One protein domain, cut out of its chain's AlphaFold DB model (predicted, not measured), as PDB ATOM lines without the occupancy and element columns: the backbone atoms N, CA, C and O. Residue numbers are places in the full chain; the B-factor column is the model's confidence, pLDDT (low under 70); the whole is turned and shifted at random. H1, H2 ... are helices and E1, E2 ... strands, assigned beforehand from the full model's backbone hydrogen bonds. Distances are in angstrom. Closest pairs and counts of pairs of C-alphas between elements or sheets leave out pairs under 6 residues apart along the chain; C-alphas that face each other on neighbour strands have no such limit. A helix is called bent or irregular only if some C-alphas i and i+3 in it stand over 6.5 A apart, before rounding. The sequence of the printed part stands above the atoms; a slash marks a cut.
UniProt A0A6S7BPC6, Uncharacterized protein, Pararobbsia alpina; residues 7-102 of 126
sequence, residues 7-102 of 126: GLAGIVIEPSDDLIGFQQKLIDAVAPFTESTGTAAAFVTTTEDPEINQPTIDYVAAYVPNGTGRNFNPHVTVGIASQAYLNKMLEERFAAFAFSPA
ATOM      1  N   GLY A   7     -40.093  56.089 -14.499       87.12
ATOM      2  CA  GLY A   7     -41.461  55.640 -14.740       87.12
ATOM      3  C   GLY A   7     -41.654  55.096 -16.156       87.12
ATOM      4  O   GLY A   7     -40.768  55.194 -17.006       87.12
ATOM      5  N   LEU A   8     -42.844  54.545 -16.398       88.62
ATOM      6  CA  LEU A   8     -43.309  54.071 -17.702       88.62
ATOM      7  C   LEU A   8     -44.329  55.069 -18.257       88.62
ATOM      8  O   LEU A   8     -45.288  55.416 -17.569       88.62
ATOM      9  N   ALA A   9     -44.126  55.504 -19.496       90.88
ATOM     10  CA  ALA A   9     -45.130  56.218 -20.271       90.88
ATOM     11  C   ALA A   9     -46.056  55.204 -20.946       90.88
ATOM     12  O   ALA A   9     -45.566  54.251 -21.555       90.88
ATOM     13  N   GLY A  10     -47.370  55.424 -20.895       92.06
ATOM     14  CA  GLY A  10     -48.339  54.555 -21.553       92.06
ATOM     15  C   GLY A  10     -49.472  55.330 -22.213       92.06
ATOM     16  O   GLY A  10     -49.940  56.328 -21.670       92.06
ATOM     17  N   ILE A  11     -49.926  54.840 -23.367       93.00
ATOM     18  CA  ILE A  11     -51.220  55.212 -23.944       93.00
ATOM     19  C   ILE A  11     -52.252  54.258 -23.350       93.00
ATOM     20  O   ILE A  11     -52.160  53.045 -23.554       93.00
ATOM     21  N   VAL A  12     -53.192  54.800 -22.578       93.88
ATOM     22  CA  VAL A  12     -54.214  54.016 -21.878       93.88
ATOM     23  C   VAL A  12     -55.365  53.698 -22.824       93.88
ATOM     24  O   VAL A  12     -55.793  54.542 -23.610       93.88
ATOM     25  N   ILE A  13     -55.861  52.470 -22.733       95.38
ATOM     26  CA  ILE A  13     -57.075  52.013 -23.400       95.38
ATOM     27  C   ILE A  13     -58.193  52.087 -22.360       95.38
ATOM     28  O   ILE A  13     -58.010  51.655 -21.223       95.38
ATOM     29  N   GLU A  14     -59.345  52.646 -22.720       93.75
ATOM     30  CA  GLU A  14     -60.502  52.640 -21.824       93.75
ATOM     31  C   GLU A  14     -60.956  51.185 -21.583       93.75
ATOM     32  O   GLU A  14     -61.232  50.472 -22.553       93.75
ATOM     33  N   PRO A  15     -61.005  50.699 -20.326       93.88
ATOM     34  CA  PRO A  15     -61.479  49.350 -20.048       93.88
ATOM     35  C   PRO A  15     -62.955  49.200 -20.424       93.88
ATOM     36  O   PRO A  15     -63.790  49.991 -19.994       93.88
ATOM     37  N   SER A  16     -63.282  48.148 -21.172       94.44
ATOM     38  CA  SER A  16     -64.659  47.725 -21.437       94.44
ATOM     39  C   SER A  16     -64.951  46.374 -20.787       94.44
ATOM     40  O   SER A  16     -64.029  45.596 -20.518       94.44
ATOM     41  N   ASP A  17     -66.233  46.062 -20.581       96.19
ATOM     42  CA  ASP A  17     -66.660  44.759 -20.053       96.19
ATOM     43  C   ASP A  17     -66.183  43.600 -20.942       96.19
ATOM     44  O   ASP A  17     -65.732  42.573 -20.433       96.19
ATOM     45  N   ASP A  18     -66.189  43.783 -22.267       94.88
ATOM     46  CA  ASP A  18     -65.681  42.793 -23.221       94.88
ATOM     47  C   ASP A  18     -64.175  42.561 -23.062       94.88
ATOM     48  O   ASP A  18     -63.711  41.418 -23.076       94.88
ATOM     49  N   LEU A  19     -63.400  43.633 -22.869       94.69
ATOM     50  CA  LEU A  19     -61.951  43.546 -22.709       94.69
ATOM     51  C   LEU A  19     -61.572  42.910 -21.360       94.69
ATOM     52  O   LEU A  19     -60.660  42.081 -21.300       94.69
ATOM     53  N   ILE A  20     -62.301  43.238 -20.290       97.12
ATOM     54  CA  ILE A  20     -62.150  42.605 -18.971       97.12
ATOM     55  C   ILE A  20     -62.550  41.123 -19.040       97.12
ATOM     56  O   ILE A  20     -61.828  40.257 -18.543       97.12
ATOM     57  N   GLY A  21     -63.663  40.806 -19.704       97.56
ATOM     58  CA  GLY A  21     -64.107  39.431 -19.916       97.56
ATOM     59  C   GLY A  21     -63.109  38.613 -20.737       97.56
ATOM     60  O   GLY A  21     -62.865  37.444 -20.434       97.56
ATOM     61  N   PHE A  22     -62.485  39.221 -21.749       95.81
ATOM     62  CA  PHE A  22     -61.414  38.595 -22.522       95.81
ATOM     63  C   PHE A  22     -60.171  38.316 -21.665       95.81
ATOM     64  O   PHE A  22     -59.645  37.204 -21.717       95.81
ATOM     65  N   GLN A  23     -59.746  39.269 -20.824       97.12
ATOM     66  CA  GLN A  23     -58.646  39.065 -19.873       97.12
ATOM     67  C   GLN A  23     -58.914  37.856 -18.966       97.12
ATOM     68  O   GLN A  23     -58.052  36.987 -18.833       97.12
ATOM     69  N   GLN A  24     -60.115  37.770 -18.384       98.12
ATOM     70  CA  GLN A  24     -60.473  36.665 -17.494       98.12
ATOM     71  C   GLN A  24     -60.438  35.315 -18.219       98.12
ATOM     72  O   GLN A  24     -59.837  34.372 -17.715       98.12
ATOM     73  N   LYS A  25     -60.994  35.230 -19.437       98.06
ATOM     74  CA  LYS A  25     -60.953  33.997 -20.245       98.06
ATOM     75  C   LYS A  25     -59.525  33.537 -20.534       98.06
ATOM     76  O   LYS A  25     -59.260  32.338 -20.504       98.06
ATOM     77  N   LEU A  26     -58.609  34.468 -20.814       96.69
ATOM     78  CA  LEU A  26     -57.197  34.137 -21.005       96.69
ATOM     79  C   LEU A  26     -56.568  33.597 -19.718       96.69
ATOM     80  O   LEU A  26     -55.877  32.584 -19.777       96.69
ATOM     81  N   ILE A  27     -56.827  34.238 -18.575       97.56
ATOM     82  CA  ILE A  27     -56.327  33.799 -17.264       97.56
ATOM     83  C   ILE A  27     -56.829  32.391 -16.942       97.56
ATOM     84  O   ILE A  27     -56.025  31.525 -16.606       97.56
ATOM     85  N   ASP A  28     -58.127  32.142 -17.106       98.25
ATOM     86  CA  ASP A  28     -58.732  30.835 -16.844       98.25
ATOM     87  C   ASP A  28     -58.140  29.750 -17.754       98.25
ATOM     88  O   ASP A  28     -57.857  28.639 -17.303       98.25
ATOM     89  N   ALA A  29     -57.896  30.076 -19.029       97.69
ATOM     90  CA  ALA A  29     -57.321  29.146 -19.997       97.69
ATOM     91  C   ALA A  29     -55.868  28.761 -19.675       97.69
ATOM     92  O   ALA A  29     -55.473  27.618 -19.916       97.69
ATOM     93  N   VAL A  30     -55.065  29.687 -19.136       96.06
ATOM     94  CA  VAL A  30     -53.654  29.424 -18.792       96.06
ATOM     95  C   VAL A  30     -53.454  28.953 -17.353       96.06
ATOM     96  O   VAL A  30     -52.371  28.463 -17.028       96.06
ATOM     97  N   ALA A  31     -54.470  29.053 -16.491       97.62
ATOM     98  CA  ALA A  31     -54.379  28.695 -15.076       97.62
ATOM     99  C   ALA A  31     -53.812  27.283 -14.815       97.62
ATOM    100  O   ALA A  31     -52.937  27.173 -13.956       97.62
ATOM    101  N   PRO A  32     -54.180  26.216 -15.564       98.12
ATOM    102  CA  PRO A  32     -53.611  24.880 -15.349       98.12
ATOM    103  C   PRO A  32     -52.104  24.769 -15.625       98.12
ATOM    104  O   PRO A  32     -51.482  23.789 -15.224       98.12
ATOM    105  N   PHE A  33     -51.529  25.745 -16.331       95.62
ATOM    106  CA  PHE A  33     -50.118  25.796 -16.720       95.62
ATOM    107  C   PHE A  33     -49.341  26.892 -15.974       95.62
ATOM    108  O   PHE A  33     -48.170  27.124 -16.269       95.62
ATOM    109  N   THR A  34     -50.002  27.615 -15.067       95.69
ATOM    110  CA  THR A  34     -49.425  28.784 -14.404       95.69
ATOM    111  C   THR A  34     -48.715  28.369 -13.123       95.69
ATOM    112  O   THR A  34     -49.327  27.842 -12.198       95.69
ATOM    113  N   GLU A  35     -47.421  28.662 -13.060       95.25
ATOM    114  CA  GLU A  35     -46.612  28.529 -11.849       95.25
ATOM    115  C   GLU A  35     -46.715  29.788 -10.977       95.25
ATOM    116  O   GLU A  35     -47.003  30.882 -11.466       95.25
ATOM    117  N   SER A  36     -46.426  29.666  -9.676       93.19
ATOM    118  CA  SER A  36     -46.504  30.802  -8.741       93.19
ATOM    119  C   SER A  36     -45.477  31.906  -9.021       93.19
ATOM    120  O   SER A  36     -45.656  33.042  -8.592       93.19
ATOM    121  N   THR A  37     -44.360  31.566  -9.670       94.12
ATOM    122  CA  THR A  37     -43.310  32.499 -10.100       94.12
ATOM    123  C   THR A  37     -42.399  31.833 -11.140       94.12
ATOM    124  O   THR A  37     -42.492  30.629 -11.373       94.12
ATOM    125  N   GLY A  38     -41.501  32.603 -11.759       89.75
ATOM    126  CA  GLY A  38     -40.501  32.122 -12.714       89.75
ATOM    127  C   GLY A  38     -39.075  32.482 -12.294       89.75
ATOM    128  O   GLY A  38     -38.841  33.472 -11.605       89.75
ATOM    129  N   THR A  39     -38.099  31.686 -12.734       93.06
ATOM    130  CA  THR A  39     -36.673  32.034 -12.612       93.06
ATOM    131  C   THR A  39     -36.233  32.921 -13.778       93.06
ATOM    132  O   THR A  39     -36.975  33.103 -14.742       93.06
ATOM    133  N   ALA A  40     -34.996  33.426 -13.750       92.19
ATOM    134  CA  ALA A  40     -34.440  34.196 -14.865       92.19
ATOM    135  C   ALA A  40     -34.505  33.466 -16.221       92.19
ATOM    136  O   ALA A  40     -34.699  34.103 -17.251       92.19
ATOM    137  N   ALA A  41     -34.431  32.129 -16.218       93.81
ATOM    138  CA  ALA A  41     -34.537  31.314 -17.429       93.81
ATOM    139  C   ALA A  41     -35.935  31.349 -18.079       93.81
ATOM    140  O   ALA A  41     -36.078  30.987 -19.245       93.81
ATOM    141  N   ALA A  42     -36.964  31.793 -17.349       95.44
ATOM    142  CA  ALA A  42     -38.317  31.958 -17.867       95.44
ATOM    143  C   ALA A  42     -38.500  33.253 -18.678       95.44
ATOM    144  O   ALA A  42     -39.587  33.481 -19.202       95.44
ATOM    145  N   PHE A  43     -37.461  34.080 -18.834       96.69
ATOM    146  CA  PHE A  43     -37.513  35.362 -19.538       96.69
ATOM    147  C   PHE A  43     -36.470  35.444 -20.656       96.69
ATOM    148  O   PHE A  43     -35.442  34.769 -20.634       96.69
ATOM    149  N   VAL A  44     -36.733  36.296 -21.646       96.75
ATOM    150  CA  VAL A  44     -35.780  36.609 -22.715       96.75
ATOM    151  C   VAL A  44     -34.773  37.646 -22.219       96.75
ATOM    152  O   VAL A  44     -35.155  38.764 -21.862       96.75
ATOM    153  N   THR A  45     -33.490  37.297 -22.278       94.81
ATOM    154  CA  THR A  45     -32.345  38.197 -22.072       94.81
ATOM    155  C   THR A  45     -31.586  38.403 -23.388       94.81
ATOM    156  O   THR A  45     -31.779  37.654 -24.351       94.81
ATOM    157  N   THR A  46     -30.755  39.442 -23.471       90.25
ATOM    158  CA  THR A  46     -29.841  39.667 -24.609       90.25
ATOM    159  C   THR A  46     -28.428  39.944 -24.129       90.25
ATOM    160  O   THR A  46     -28.193  40.066 -22.936       90.25
ATOM    161  N   THR A  47     -27.467  40.039 -25.044       92.06
ATOM    162  CA  THR A  47     -26.080  40.369 -24.689       92.06
ATOM    163  C   THR A  47     -25.979  41.733 -23.996       92.06
ATOM    164  O   THR A  47     -25.171  41.901 -23.089       92.06
ATOM    165  N   GLU A  48     -26.810  42.693 -24.404       89.56
ATOM    166  CA  GLU A  48     -26.873  44.044 -23.834       89.56
ATOM    167  C   GLU A  48     -27.591  44.070 -22.478       89.56
ATOM    168  O   GLU A  48     -27.204  44.834 -21.600       89.56
ATOM    169  N   ASP A  49     -28.589  43.198 -22.299       88.50
ATOM    170  CA  ASP A  49     -29.369  43.029 -21.070       88.50
ATOM    171  C   ASP A  49     -29.330  41.550 -20.629       88.50
ATOM    172  O   ASP A  49     -30.315  40.820 -20.816       88.50
ATOM    173  N   PRO A  50     -28.193  41.064 -20.093       92.62
ATOM    174  CA  PRO A  50     -27.994  39.639 -19.819       92.62
ATOM    175  C   PRO A  50     -28.795  39.137 -18.613       92.62
ATOM    176  O   PRO A  50     -28.966  37.930 -18.447       92.62
ATOM    177  N   GLU A  51     -29.307  40.052 -17.792       94.06
ATOM    178  CA  GLU A  51     -30.070  39.760 -16.584       94.06
ATOM    179  C   GLU A  51     -31.512  40.260 -16.711       94.06
ATOM    180  O   GLU A  51     -31.779  41.342 -17.246       94.06
ATOM    181  N   ILE A  52     -32.457  39.485 -16.176       94.69
ATOM    182  CA  ILE A  52     -33.824  39.959 -15.959       94.69
ATOM    183  C   ILE A  52     -33.880  40.746 -14.646       94.69
ATOM    184  O   ILE A  52     -33.313  40.340 -13.632       94.69
ATOM    185  N   ASN A  53     -34.577  41.876 -14.643       90.31
ATOM    186  CA  ASN A  53     -34.735  42.676 -13.443       90.31
ATOM    187  C   ASN A  53     -35.788  42.065 -12.500       90.31
ATOM    188  O   ASN A  53     -36.823  41.543 -12.926       90.31
ATOM    189  N   GLN A  54     -35.528  42.167 -11.194       91.25
ATOM    190  CA  GLN A  54     -36.439  41.664 -10.164       91.25
ATOM    191  C   GLN A  54     -37.860  42.256 -10.262       91.25
ATOM    192  O   GLN A  54     -38.812  41.485 -10.157       91.25
ATOM    193  N   PRO A  55     -38.053  43.563 -10.560       90.44
ATOM    194  CA  PRO A  55     -39.395  44.119 -10.727       90.44
ATOM    195  C   PRO A  55     -40.248  43.409 -11.786       90.44
ATOM    196  O   PRO A  55     -41.458  43.304 -11.605       90.44
ATOM    197  N   THR A  56     -39.649  42.903 -12.872       92.44
ATOM    198  CA  THR A  56     -40.385  42.149 -13.899       92.44
ATOM    199  C   THR A  56     -40.825  40.787 -13.373       92.44
ATOM    200  O   THR A  56     -41.968  40.396 -13.603       92.44
ATOM    201  N   ILE A  57     -39.948  40.082 -12.649       94.75
ATOM    202  CA  ILE A  57     -40.282  38.791 -12.027       94.75
ATOM    203  C   ILE A  57     -41.434  38.975 -11.033       94.75
ATOM    204  O   ILE A  57     -42.446  38.280 -11.129       94.75
ATOM    205  N   ASP A  58     -41.309  39.949 -10.128       94.12
ATOM    206  CA  ASP A  58     -42.310  40.228  -9.094       94.12
ATOM    207  C   ASP A  58     -43.656  40.629  -9.709       94.12
ATOM    208  O   ASP A  58     -44.714  40.179  -9.267       94.12
ATOM    209  N   TYR A  59     -43.621  41.447 -10.764       93.31
ATOM    210  CA  TYR A  59     -44.816  41.852 -11.492       93.31
ATOM    211  C   TYR A  59     -45.538  40.668 -12.133       93.31
ATOM    212  O   TYR A  59     -46.754  40.571 -11.995       93.31
ATOM    213  N   VAL A  60     -44.815  39.765 -12.805       95.00
ATOM    214  CA  VAL A  60     -45.421  38.579 -13.429       95.00
ATOM    215  C   VAL A  60     -46.023  37.658 -12.372       95.00
ATOM    216  O   VAL A  60     -47.176  37.257 -12.514       95.00
ATOM    217  N   ALA A  61     -45.292  37.386 -11.287       96.12
ATOM    218  CA  ALA A  61     -45.763  36.529 -10.200       96.12
ATOM    219  C   ALA A  61     -47.034  37.076  -9.524       96.12
ATOM    220  O   ALA A  61     -47.927  36.320  -9.148       96.12
ATOM    221  N   ALA A  62     -47.143  38.400  -9.396       96.31
ATOM    222  CA  ALA A  62     -48.266  39.053  -8.735       96.31
ATOM    223  C   ALA A  62     -49.359  39.554  -9.700       96.31
ATOM    224  O   ALA A  62     -50.314  40.190  -9.249       96.31
ATOM    225  N   TYR A  63     -49.247  39.301 -11.010       95.69
ATOM    226  CA  TYR A  63     -50.121  39.930 -12.005       95.69
ATOM    227  C   TYR A  63     -51.593  39.568 -11.808       95.69
ATOM    228  O   TYR A  63     -52.433  40.458 -11.729       95.69
ATOM    229  N   VAL A  64     -51.918  38.277 -11.693       96.44
ATOM    230  CA  VAL A  64     -53.313  37.822 -11.568       96.44
ATOM    231  C   VAL A  64     -54.020  38.422 -10.342       96.44
ATOM    232  O   VAL A  64     -55.101  38.984 -10.513       96.44
ATOM    233  N   PRO A  65     -53.462  38.385  -9.117       95.56
ATOM    234  CA  PRO A  65     -54.138  38.989  -7.967       95.56
ATOM    235  C   PRO A  65     -54.183  40.527  -7.999       95.56
ATOM    236  O   PRO A  65     -55.107  41.109  -7.433       95.56
ATOM    237  N   ASN A  66     -53.228  41.201  -8.657       96.38
ATOM    238  CA  ASN A  66     -53.090  42.660  -8.551       96.38
ATOM    239  C   ASN A  66     -53.551  43.451  -9.786       96.38
ATOM    240  O   ASN A  66     -53.863  44.631  -9.653       96.38
ATOM    241  N   GLY A  67     -53.571  42.846 -10.974       95.31
ATOM    242  CA  GLY A  67     -53.718  43.524 -12.272       95.31
ATOM    243  C   GLY A  67     -54.950  43.112 -13.078       95.31
ATOM    244  O   GLY A  67     -54.975  43.302 -14.296       95.31
ATOM    245  N   THR A  68     -55.951  42.521 -12.429       96.31
ATOM    246  CA  THR A  68     -57.125  41.933 -13.088       96.31
ATOM    247  C   THR A  68     -58.426  42.623 -12.693       96.31
ATOM    248  O   THR A  68     -58.508  43.324 -11.676       96.31
ATOM    249  N   GLY A  69     -59.459  42.451 -13.521       95.12
ATOM    250  CA  GLY A  69     -60.795  42.986 -13.261       95.12
ATOM    251  C   GLY A  69     -60.776  44.504 -13.081       95.12
ATOM    252  O   GLY A  69     -60.298  45.234 -13.939       95.12
ATOM    253  N   ARG A  70     -61.253  44.994 -11.929       93.69
ATOM    254  CA  ARG A  70     -61.286  46.440 -11.625       93.69
ATOM    255  C   ARG A  70     -59.905  47.092 -11.524       93.69
ATOM    256  O   ARG A  70     -59.816  48.309 -11.626       93.69
ATOM    257  N   ASN A  71     -58.854  46.301 -11.308       95.25
ATOM    258  CA  ASN A  71     -57.477  46.790 -11.274       95.25
ATOM    259  C   ASN A  71     -56.799  46.700 -12.650       95.25
ATOM    260  O   ASN A  71     -55.623  47.046 -12.778       95.25
ATOM    261  N   PHE A  72     -57.504  46.209 -13.674       95.25
ATOM    262  CA  PHE A  72     -56.945  46.100 -15.006       95.25
ATOM    263  C   PHE A  72     -56.757  47.487 -15.619       95.25
ATOM    264  O   PHE A  72     -57.708  48.235 -15.833       95.25
ATOM    265  N   ASN A  73     -55.502  47.814 -15.911       94.31
ATOM    266  CA  ASN A  73     -55.101  49.033 -16.598       94.31
ATOM    267  C   ASN A  73     -54.522  48.642 -17.968       94.31
ATOM    268  O   ASN A  73     -53.307  48.442 -18.064       94.31
ATOM    269  N   PRO A  74     -55.353  48.429 -19.004       95.00
ATOM    270  CA  PRO A  74     -54.875  48.112 -20.341       95.00
ATOM    271  C   PRO A  74     -54.194  49.339 -20.952       95.00
ATOM    272  O   PRO A  74     -54.763  50.426 -21.025       95.00
ATOM    273  N   HIS A  75     -52.952  49.169 -21.393       93.94
ATOM    274  CA  HIS A  75     -52.165  50.249 -21.976       93.94
ATOM    275  C   HIS A  75     -51.106  49.709 -22.929       93.94
ATOM    276  O   HIS A  75     -50.698  48.548 -22.851       93.94
ATOM    277  N   VAL A  76     -50.620  50.591 -23.798       92.75
ATOM    278  CA  VAL A  76     -49.406  50.379 -24.584       92.75
ATOM    279  C   VAL A  76     -48.306  51.236 -23.980       92.75
ATOM    280  O   VAL A  76     -48.387  52.463 -24.022       92.75
ATOM    281  N   THR A  77     -47.277  50.604 -23.416       91.44
ATOM    282  CA  THR A  77     -46.072  51.312 -22.968       91.44
ATOM    283  C   THR A  77     -45.348  51.898 -24.177       91.44
ATOM    284  O   THR A  77     -44.987  51.164 -25.094       91.44
ATOM    285  N   VAL A  78     -45.102  53.208 -24.169       91.31
ATOM    286  CA  VAL A  78     -44.433  53.932 -25.269       91.31
ATOM    287  C   VAL A  78     -42.993  54.332 -24.947       91.31
ATOM    288  O   VAL A  78     -42.257  54.751 -25.834       91.31
ATOM    289  N   GLY A  79     -42.564  54.188 -23.692       90.31
ATOM    290  CA  GLY A  79     -41.188  54.459 -23.293       90.31
ATOM    291  C   GLY A  79     -41.001  54.549 -21.785       90.31
ATOM    292  O   GLY A  79     -41.943  54.388 -21.007       90.31
ATOM    293  N   ILE A  80     -39.763  54.830 -21.383       89.25
ATOM    294  CA  ILE A  80     -39.376  55.099 -19.998       89.25
ATOM    295  C   ILE A  80     -38.684  56.456 -19.915       89.25
ATOM    296  O   ILE A  80     -37.933  56.833 -20.814       89.25
ATOM    297  N   ALA A  81     -38.924  57.190 -18.836       92.31
ATOM    298  CA  ALA A  81     -38.257  58.460 -18.572       92.31
ATOM    299  C   ALA A  81     -38.254  58.758 -17.071       92.31
ATOM    300  O   ALA A  81     -38.832  58.010 -16.275       92.31
ATOM    301  N   SER A  82     -37.611  59.856 -16.672       93.62
ATOM    302  CA  SER A  82     -37.721  60.328 -15.293       93.62
ATOM    303  C   SER A  82     -39.171  60.680 -14.969       93.62
ATOM    304  O   SER A  82     -39.890  61.234 -15.803       93.62
ATOM    305  N   GLN A  83     -39.604  60.411 -13.739       89.94
ATOM    306  CA  GLN A  83     -40.961  60.759 -13.306       89.94
ATOM    307  C   GLN A  83     -41.250  62.262 -13.470       89.94
ATOM    308  O   GLN A  83     -42.339  62.643 -13.887       89.94
ATOM    309  N   ALA A  84     -40.248  63.120 -13.242       92.69
ATOM    310  CA  ALA A  84     -40.363  64.561 -13.462       92.69
ATOM    311  C   ALA A  84     -40.662  64.932 -14.926       92.69
ATOM    312  O   ALA A  84     -41.395  65.887 -15.174       92.69
ATOM    313  N   TYR A  85     -40.101  64.199 -15.891       94.19
ATOM    314  CA  TYR A  85     -40.415  64.386 -17.306       94.19
ATOM    315  C   TYR A  85     -41.816  63.857 -17.635       94.19
ATOM    316  O   TYR A  85     -42.606  64.565 -18.253       94.19
ATOM    317  N   LEU A  86     -42.155  62.656 -17.158       93.06
ATOM    318  CA  LEU A  86     -43.463  62.041 -17.404       93.06
ATOM    319  C   LEU A  86     -44.623  62.871 -16.844       93.06
ATOM    320  O   LEU A  86     -45.645  62.997 -17.507       93.06
ATOM    321  N   ASN A  87     -44.454  63.495 -15.677       91.31
ATOM    322  CA  ASN A  87     -45.475  64.372 -15.101       91.31
ATOM    323  C   ASN A  87     -45.769  65.588 -15.989       91.31
ATOM    324  O   ASN A  87     -46.922  65.985 -16.094       91.31
ATOM    325  N   LYS A  88     -44.756  66.142 -16.669       93.12
ATOM    326  CA  LYS A  88     -44.961  67.229 -17.641       93.12
ATOM    327  C   LYS A  88     -45.688  66.738 -18.889       93.12
ATOM    328  O   LYS A  88     -46.529  67.446 -19.422       93.12
ATOM    329  N   MET A  89     -45.402  65.513 -19.325       91.50
ATOM    330  CA  MET A  89     -46.066  64.906 -20.480       91.50
ATOM    331  C   MET A  89     -47.579  64.731 -20.255       91.50
ATOM    332  O   MET A  89     -48.345  64.778 -21.210       91.50
ATOM    333  N   LEU A  90     -48.035  64.584 -19.004       89.12
ATOM    334  CA  LEU A  90     -49.468  64.536 -18.672       89.12
ATOM    335  C   LEU A  90     -50.198  65.867 -18.918       89.12
ATOM    336  O   LEU A  90     -51.425  65.883 -18.988       89.12
ATOM    337  N   GLU A  91     -49.467  66.978 -19.039       90.06
ATOM    338  CA  GLU A  91     -50.027  68.289 -19.383       90.06
ATOM    339  C   GLU A  91     -50.273  68.426 -20.897       90.06
ATOM    340  O   GLU A  91     -50.994  69.326 -21.340       90.06
ATOM    341  N   GLU A  92     -49.698  67.531 -21.707       88.38
ATOM    342  CA  GLU A  92     -49.860  67.525 -23.156       88.38
ATOM    343  C   GLU A  92     -51.206  66.919 -23.575       88.38
ATOM    344  O   GLU A  92     -51.752  66.005 -22.952       88.38
ATOM    345  N   ARG A  93     -51.768  67.426 -24.677       85.88
ATOM    346  CA  ARG A  93     -53.034  66.916 -25.213       85.88
ATOM    347  C   ARG A  93     -52.802  65.674 -26.060       85.88
ATOM    348  O   ARG A  93     -52.119  65.737 -27.078       85.88
ATOM    349  N   PHE A  94     -53.490  64.594 -25.709       88.88
ATOM    350  CA  PHE A  94     -53.622  63.404 -26.537       88.88
ATOM    351  C   PHE A  94     -55.053  63.304 -27.075       88.88
ATOM    352  O   PHE A  94     -56.014  63.303 -26.305       88.88
ATOM    353  N   ALA A  95     -55.208  63.252 -28.399       92.38
ATOM    354  CA  ALA A  95     -56.514  63.057 -29.016       92.38
ATOM    355  C   ALA A  95     -56.899  61.575 -28.943       92.38
ATOM    356  O   ALA A  95     -56.213  60.726 -29.511       92.38
ATOM    357  N   ALA A  96     -58.001  61.273 -28.256       93.62
ATOM    358  CA  ALA A  96     -58.549  59.924 -28.229       93.62
ATOM    359  C   ALA A  96     -58.995  59.490 -29.634       93.62
ATOM    360  O   ALA A  96     -59.506  60.296 -30.416       93.62
ATOM    361  N   PHE A  97     -58.824  58.208 -29.939       95.00
ATOM    362  CA  PHE A  97     -59.275  57.604 -31.186       95.00
ATOM    363  C   PHE A  97     -59.801  56.194 -30.932       95.00
ATOM    364  O   PHE A  97     -59.384  55.518 -29.993       95.00
ATOM    365  N   ALA A  98     -60.722  55.757 -31.788       94.81
ATOM    366  CA  ALA A  98     -61.226  54.394 -31.775       94.81
ATOM    367  C   ALA A  98     -60.325  53.488 -32.619       94.81
ATOM    368  O   ALA A  98     -59.798  53.898 -33.654       94.81
ATOM    369  N   PHE A  99     -60.185  52.242 -32.189       92.38
ATOM    370  CA  PHE A  99     -59.511  51.194 -32.939       92.38
ATOM    371  C   PHE A  99     -60.196  49.854 -32.673       92.38
ATOM    372  O   PHE A  99     -61.007  49.722 -31.754       92.38
ATOM    373  N   SER A 100     -59.860  48.853 -33.475       90.94
ATOM    374  CA  SER A 100     -60.267  47.469 -33.249       90.94
ATOM    375  C   SER A 100     -59.028  46.581 -33.310       90.94
ATOM    376  O   SER A 100     -58.113  46.877 -34.087       90.94
ATOM    377  N   PRO A 101     -58.936  45.537 -32.470       91.25
ATOM    378  CA  PRO A 101     -57.812  44.617 -32.530       91.25
ATOM    379  C   PRO A 101     -57.836  43.882 -33.873       91.25
ATOM    380  O   PRO A 101     -58.852  43.300 -34.229       91.25
ATOM    381  N   ALA A 102     -56.716  43.891 -34.595       94.12
ATOM    382  CA  ALA A 102     -56.550  43.101 -35.820       94.12
ATOM    383  C   ALA A 102     -56.215  41.626 -35.532       94.12
ATOM    384  O   ALA A 102     -56.258  40.778 -36.415       94.12
TER     385      ALA A 102
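Overview. This is residues 7 to 102 of the 126 residues of an uncharacterized protein of Pararobbsia alpina (UniProt A0A6S7BPC6). Picture a loose, open U: the long helix H1 makes its base, the two-stranded antiparallel ribbon E1 and E2 makes one arm, and H2 with the loop of residues 34 to 53 makes the other. H4 packs at the far end of the ribbon, and the tail of residues 90 to 102 folds back from there. The printed part has 96 residues, with elements in the order E1, H1, H2, H3, E2, H4; the class is mixed, helices and strands. The radius of gyration of the C-alphas is 16.2 A, and the spans are 41 by 37 by 25 A.

Arrangement. Start at E1, residues 7 to 12, and look across to its antiparallel neighbour E2, residues 75 to 82, at 151 degrees between directions. There N 9 and O 79 are within hydrogen-bond range at 2.9 A, as are N 76 and O 11 at 2.9 A. E2 bends by 66 degrees at residue 78. Next come H1, residues 17 to 33, and H2, residues 54 to 61, which are apart. H3, residues 63 to 66, is close to H1 but not clearly touching; their closest C-alphas, Ile 27 and Val 64, are 7.6 A apart. H2 and H3 meet only through their link. For H4, residues 83 to 89, look at Gly 7 and Gln 83, its closest C-alphas with E1, 5.3 A apart. In H2 every O i to N i+4 pair is within hydrogen-bond range, in H1 11 of 13 and in H4 2 of 3; H3 is too short for such a pair.

Along the chain. Find C-alpha 7 at (-41.461, 55.640, -14.740), where E1 begins; it runs 14.7 A. H1 starts at C-alpha 17, (-66.660, 44.759, -20.053), and runs 25.4 A; it is irregular, with C-alphas 29 and 32 7.3 A apart. H2 runs 10.6 A, H3 5.3 A and E2 18.8 A. H4 runs 9.7 A to C-alpha 89 at (-46.066, 64.906, -20.480).

Size, cuts and confidence. The C-alphas farthest apart, those of Pro 32 and Glu 91, are 43.7 A apart. The printed part has no cut. The link from H1 to H2, 20 residues, is long. The mean pLDDT of the printed part is 93.6, and no printed residue is under 70.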